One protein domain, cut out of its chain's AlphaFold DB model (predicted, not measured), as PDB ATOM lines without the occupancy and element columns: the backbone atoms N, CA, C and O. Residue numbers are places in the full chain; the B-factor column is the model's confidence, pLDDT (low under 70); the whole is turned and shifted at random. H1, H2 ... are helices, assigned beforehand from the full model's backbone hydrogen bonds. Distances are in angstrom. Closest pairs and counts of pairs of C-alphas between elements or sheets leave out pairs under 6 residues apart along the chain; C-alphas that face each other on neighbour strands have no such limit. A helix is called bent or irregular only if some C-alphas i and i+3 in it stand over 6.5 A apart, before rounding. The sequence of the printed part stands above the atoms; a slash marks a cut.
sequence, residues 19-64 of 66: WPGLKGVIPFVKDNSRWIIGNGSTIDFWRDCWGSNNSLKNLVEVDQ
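What this domain is: This is residues 19 to 64 of the 66 residues of an uncharacterized protein of Kingdonia uniflora (UniProt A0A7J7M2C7). The longest helix, H1, sticks out as an arm at one end of a drawn-out shape, with residues 19 to 34 standing free. A thin link leads from it to a body in which an unnamed stretch winds through wide loops, and the short helix H2 lies at the far end. The printed part has 46 residues with two named helices, H1 then H2, and no named strand; the class is all helix, though under half of the residues, 22 of 46, are in named elements. The whole is extended, with a radius of gyration of the C-alphas of 15.9 A and spans of 49 by 23 by 11 A, the free arm making much of the length.

Where its parts are: H1 holds residues 19 to 32, 19.1 A from its first C-alpha at (193.949, 147.344, 136.525) to C-alpha 32 at (177.120, 154.984, 141.490). It is irregular: C-alphas 24 and 27 are 7.0 A apart. H2 holds residues 56 to 63, 11.2 A from first to last C-alpha, and ends with C-alpha 63 at (193.877, 162.360, 175.450).

How they stand to each other: H1 and H2 are apart, with no C-alpha of the one within 8 A of the other. Residues 19 to 34, of which 19 to 32 belong to H1, stand free: no C-alpha 8 or more residues away along the chain is within 10 A of theirs. Within the helices, 6 of 10 O i to N i+4 pairs in H1 and 3 of 4 in H2 are within hydrogen-bond range.

The domain as a whole: The C-alphas of Gly 21 and Gln 64, the two farthest apart, are 49.1 A from each other. Without the free stretch, the body of 30 residues spans 30 by 14 by 9 A. The printed part has no cut. The link from H1 to H2, residues 33 to 55, is long. The mean pLDDT of the printed part is 85.1, and residues 62 to 64 are under 70.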
ATOM      1  N   TRP A  19     194.052 145.888 136.423       85.38
ATOM      2  CA  TRP A  19     193.949 147.344 136.525       85.38
ATOM      3  C   TRP A  19     193.561 148.050 135.216       85.38
ATOM      4  O   TRP A  19     192.712 148.933 135.285       85.38
ATOM      5  N   PRO A  20     194.083 147.670 134.030       87.19
ATOM      6  CA  PRO A  20     193.680 148.289 132.768       87.19
ATOM      7  C   PRO A  20     192.177 148.180 132.484       87.19
ATOM      8  O   PRO A  20     191.571 149.166 132.077       87.19
ATOM      9  N   GLY A  21     191.567 147.019 132.752       86.88
ATOM     10  CA  GLY A  21     190.124 146.821 132.575       86.88
ATOM     11  C   GLY A  21     189.302 147.581 133.615       86.88
ATOM     12  O   GLY A  21     188.314 148.226 133.281       86.88
ATOM     13  N   LEU A  22     189.753 147.580 134.873       89.94
ATOM     14  CA  LEU A  22     189.064 148.290 135.950       89.94
ATOM     15  C   LEU A  22     189.129 149.816 135.779       89.94
ATOM     16  O   LEU A  22     188.163 150.508 136.089       89.94
ATOM     17  N   LYS A  23     190.240 150.350 135.253       91.81
ATOM     18  CA  LYS A  23     190.487 151.795 135.131       91.81
ATOM     19  C   LYS A  23     189.386 152.524 134.356       91.81
ATOM     20  O   LYS A  23     189.029 153.633 134.741       91.81
ATOM     21  N   GLY A  24     188.838 151.907 133.308       92.38
ATOM     22  CA  GLY A  24     187.733 152.486 132.533       92.38
ATOM     23  C   GLY A  24     186.399 152.519 133.285       92.38
ATOM     24  O   GLY A  24     185.566 153.376 133.016       92.38
ATOM     25  N   VAL A  25     186.211 151.622 134.255       93.44
ATOM     26  CA  VAL A  25     184.953 151.451 134.999       93.44
ATOM     27  C   VAL A  25     184.969 152.209 136.334       93.44
ATOM     28  O   VAL A  25     183.914 152.490 136.893       93.44
ATOM     29  N   ILE A  26     186.145 152.610 136.837       93.44
ATOM     30  CA  ILE A  26     186.279 153.373 138.092       93.44
ATOM     31  C   ILE A  26     185.392 154.623 138.158       93.44
ATOM     32  O   ILE A  26     184.767 154.804 139.202       93.44
ATOM     33  N   PRO A  27     185.294 155.474 137.113       93.94
ATOM     34  CA  PRO A  27     184.401 156.630 137.154       93.94
ATOM     35  C   PRO A  27     182.947 156.215 137.402       93.94
ATOM     36  O   PRO A  27     182.320 156.710 138.330       93.94
ATOM     37  N   PHE A  28     182.461 155.203 136.676       95.56
ATOM     38  CA  PHE A  28     181.106 154.680 136.843       95.56
ATOM     39  C   PHE A  28     180.866 154.118 138.249       95.56
ATOM     40  O   PHE A  28     179.840 154.407 138.861       95.56
ATOM     41  N   VAL A  29     181.814 153.349 138.794       93.81
ATOM     42  CA  VAL A  29     181.714 152.840 140.172       93.81
ATOM     43  C   VAL A  29     181.664 153.997 141.160       93.81
ATOM     44  O   VAL A  29     180.830 153.979 142.059       93.81
ATOM     45  N   LYS A  30     182.518 155.009 140.993       91.88
ATOM     46  CA  LYS A  30     182.574 156.171 141.884       91.88
ATOM     47  C   LYS A  30     181.265 156.962 141.872       91.88
ATOM     48  O   LYS A  30     180.801 157.342 142.942       91.88
ATOM     49  N   ASP A  31     180.668 157.157 140.703       95.44
ATOM     50  CA  ASP A  31     179.430 157.928 140.549       95.44
ATOM     51  C   ASP A  31     178.197 157.176 141.080       95.44
ATOM     52  O   ASP A  31     177.223 157.794 141.506       95.44
ATOM     53  N   ASN A  32     178.245 155.840 141.096       94.25
ATOM     54  CA  ASN A  32     177.120 154.984 141.490       94.25
ATOM     55  C   ASN A  32     177.306 154.290 142.847       94.25
ATOM     56  O   ASN A  32     176.470 153.479 143.242       94.25
ATOM     57  N   SER A  33     178.378 154.595 143.578       91.62
ATOM     58  CA  SER A  33     178.645 154.018 144.899       91.62
ATOM     59  C   SER A  33     178.593 155.088 145.978       91.62
ATOM     60  O   SER A  33     178.947 156.244 145.757       91.62
ATOM     61  N   ARG A  34     178.179 154.695 147.184       86.75
ATOM     62  CA  ARG A  34     178.195 155.560 148.368       86.75
ATOM     63  C   ARG A  34     178.925 154.862 149.501       86.75
ATOM     64  O   ARG A  34     178.818 153.649 149.659       86.75
ATOM     65  N   TRP A  35     179.652 155.643 150.291       80.81
ATOM     66  CA  TRP A  35     180.236 155.157 151.533       80.81
ATOM     67  C   TRP A  35     179.135 155.039 152.579       80.81
ATOM     68  O   TRP A  35     178.399 155.997 152.819       80.81
ATOM     69  N   ILE A  36     179.017 153.861 153.183       81.56
ATOM     70  CA  ILE A  36     178.174 153.660 154.357       81.56
ATOM     71  C   ILE A  36     179.027 154.022 155.572       81.56
ATOM     72  O   ILE A  36     180.097 153.448 155.766       81.56
ATOM     73  N   ILE A  37     178.567 155.000 156.349       79.94
ATOM     74  CA  ILE A  37     179.185 155.414 157.613       79.94
ATOM     75  C   ILE A  37     178.332 154.854 158.753       79.94
ATOM     76  O   ILE A  37     177.102 154.814 158.644       79.94
ATOM     77  N   GLY A  38     178.986 154.401 159.825       77.62
ATOM     78  CA  GLY A  38     178.298 153.834 160.982       77.62
ATOM     79  C   GLY A  38     177.469 152.602 160.612       77.62
ATOM     80  O   GLY A  38     177.962 151.672 159.970       77.62
ATOM     81  N   ASN A  39     176.194 152.605 161.006       78.12
ATOM     82  CA  ASN A  39     175.246 151.512 160.753       78.12
ATOM     83  C   ASN A  39     174.412 151.683 159.461       78.12
ATOM     84  O   ASN A  39     173.547 150.854 159.180       78.12
ATOM     85  N   GLY A  40     174.627 152.761 158.698       78.62
ATOM     86  CA  GLY A  40     173.906 153.052 157.453       78.62
ATOM     87  C   GLY A  40     172.459 153.536 157.600       78.62
ATOM     88  O   GLY A  40     171.842 153.871 156.592       78.62
ATOM     89  N   SER A  41     171.927 153.610 158.822       84.81
ATOM     90  CA  SER A  41     170.593 154.159 159.116       84.81
ATOM     91  C   SER A  41     170.659 155.563 159.719       84.81
ATOM     92  O   SER A  41     169.875 156.438 159.357       84.81
ATOM     93  N   THR A  42     171.630 155.797 160.600       85.75
ATOM     94  CA  THR A  42     171.846 157.057 161.314       85.75
ATOM     95  C   THR A  42     173.337 157.335 161.383       85.75
ATOM     96  O   THR A  42     174.112 156.399 161.562       85.75
ATOM     97  N   ILE A  43     173.719 158.607 161.269       86.94
ATOM     98  CA  ILE A  43     175.114 159.040 161.380       86.94
ATOM     99  C   ILE A  43     175.277 159.806 162.693       86.94
ATOM    100  O   ILE A  43     174.628 160.835 162.891       86.94
ATOM    101  N   ASP A  44     176.155 159.320 163.564       88.25
ATOM    102  CA  ASP A  44     176.632 160.015 164.759       88.25
ATOM    103  C   ASP A  44     178.102 160.393 164.566       88.25
ATOM    104  O   ASP A  44     178.991 159.546 164.492       88.25
ATOM    105  N   PHE A  45     178.365 161.696 164.500       86.44
ATOM    106  CA  PHE A  45     179.705 162.221 164.256       86.44
ATOM    107  C   PHE A  45     180.741 161.740 165.284       86.44
ATOM    108  O   PHE A  45     181.879 161.456 164.918       86.44
ATOM    109  N   TRP A  46     180.357 161.621 166.555       88.62
ATOM    110  CA  TRP A  46     181.278 161.314 167.647       88.62
ATOM    111  C   TRP A  46     181.437 159.821 167.880       88.62
ATOM    112  O   TRP A  46     182.520 159.372 168.260       88.62
ATOM    113  N   ARG A  47     180.351 159.064 167.700       86.38
ATOM    114  CA  ARG A  47     180.281 157.644 168.061       86.38
ATOM    115  C   ARG A  47     180.561 156.711 166.896       86.38
ATOM    116  O   ARG A  47     181.061 155.616 167.145       86.38
ATOM    117  N   ASP A  48     180.279 157.120 165.663       88.19
ATOM    118  CA  ASP A  48     180.554 156.271 164.511       88.19
ATOM    119  C   ASP A  48     182.042 156.264 164.151       88.19
ATOM    120  O   ASP A  48     182.782 157.232 164.339       88.19
ATOM    121  N   CYS A  49     182.480 155.136 163.599       84.81
ATOM    122  CA  CYS A  49     183.817 154.988 163.050       84.81
ATOM    123  C   CYS A  49     183.857 155.537 161.618       84.81
ATOM    124  O   CYS A  49     183.213 155.009 160.709       84.81
ATOM    125  N   TRP A  50     184.667 156.571 161.399       83.62
ATOM    126  CA  TRP A  50     184.836 157.231 160.100       83.62
ATOM    127  C   TRP A  50     185.989 156.605 159.310       83.62
ATOM    128  O   TRP A  50     186.987 157.251 159.002       83.62
ATOM    129  N   GLY A  51     185.880 155.305 159.027       77.94
ATOM    130  CA  GLY A  51     186.934 154.545 158.338       77.94
ATOM    131  C   GLY A  51     188.155 154.201 159.205       77.94
ATOM    132  O   GLY A  51     189.123 153.633 158.705       77.94
ATOM    133  N   SER A  52     188.105 154.517 160.497       80.06
ATOM    134  CA  SER A  52     189.042 154.094 161.540       80.06
ATOM    135  C   SER A  52     188.498 152.894 162.324       80.06
ATOM    136  O   SER A  52     187.326 152.542 162.224       80.06
ATOM    137  N   ASN A  53     189.344 152.281 163.159       83.69
ATOM    138  CA  ASN A  53     188.902 151.240 164.097       83.69
ATOM    139  C   ASN A  53     188.262 151.813 165.375       83.69
ATOM    140  O   ASN A  53     187.577 151.084 166.082       83.69
ATOM    141  N   ASN A  54     188.484 153.100 165.663       85.06
ATOM    142  CA  ASN A  54     187.981 153.799 166.846       85.06
ATOM    143  C   ASN A  54     187.151 155.016 166.436       85.06
ATOM    144  O   ASN A  54     187.490 155.690 165.460       85.06
ATOM    145  N   SER A  55     186.109 155.318 167.206       88.12
ATOM    146  CA  SER A  55     185.320 156.540 167.058       88.12
ATOM    147  C   SER A  55     186.095 157.769 167.543       88.12
ATOM    148  O   SER A  55     187.044 157.653 168.324       88.12
ATOM    149  N   LEU A  56     185.681 158.961 167.103       87.38
ATOM    150  CA  LEU A  56     186.308 160.213 167.538       87.38
ATOM    151  C   LEU A  56     186.179 160.416 169.048       87.38
ATOM    152  O   LEU A  56     187.125 160.877 169.679       87.38
ATOM    153  N   LYS A  57     185.048 160.012 169.633       87.81
ATOM    154  CA  LYS A  57     184.845 160.033 171.083       87.81
ATOM    155  C   LYS A  57     185.959 159.277 171.815       87.81
ATOM    156  O   LYS A  57     186.580 159.838 172.708       87.81
ATOM    157  N   ASN A  58     186.249 158.046 171.395       86.31
ATOM    158  CA  ASN A  58     187.268 157.221 172.044       86.31
ATOM    159  C   ASN A  58     188.675 157.811 171.888       86.31
ATOM    160  O   ASN A  58     189.506 157.634 172.765       86.31
ATOM    161  N   LEU A  59     188.960 158.487 170.771       85.38
ATOM    162  CA  LEU A  59     190.258 159.134 170.561       85.38
ATOM    163  C   LEU A  59     190.440 160.348 171.476       85.38
ATOM    164  O   LEU A  59     191.507 160.522 172.043       85.38
ATOM    165  N   VAL A  60     189.392 161.156 171.643       85.44
ATOM    166  CA  VAL A  60     189.439 162.351 172.496       85.44
ATOM    167  C   VAL A  60     189.476 161.984 173.981       85.44
ATOM    168  O   VAL A  60     190.187 162.627 174.741       85.44
ATOM    169  N   GLU A  61     188.751 160.945 174.407       76.69
ATOM    170  CA  GLU A  61     188.754 160.497 175.809       76.69
ATOM    171  C   GLU A  61     190.117 159.924 176.242       76.69
ATOM    172  O   GLU A  61     190.499 160.092 177.395       76.69
ATOM    173  N   VAL A  62     190.886 159.331 175.321       64.50
ATOM    174  CA  VAL A  62     192.258 158.858 175.595       64.50
ATOM    175  C   VAL A  62     193.231 160.016 175.862       64.50
ATOM    176  O   VAL A  62     194.155 159.858 176.655       64.50
ATOM    177  N   ASP A  63     193.012 161.187 175.260       61.84
ATOM    178  CA  ASP A  63     193.877 162.360 175.450       61.84
ATOM    179  C   ASP A  63     193.571 163.136 176.750       61.84
ATOM    180  O   ASP A  63     194.359 163.990 177.153       61.84
ATOM    181  N   GLN A  64     192.442 162.861 177.422       58.78
ATOM    182  CA  GLN A  64     192.033 163.555 178.655       58.78
ATOM    183  C   GLN A  64     192.505 162.880 179.957       58.78
ATOM    184  O   GLN A  64     192.252 163.417 181.033       58.78
TER     185      GLN A  64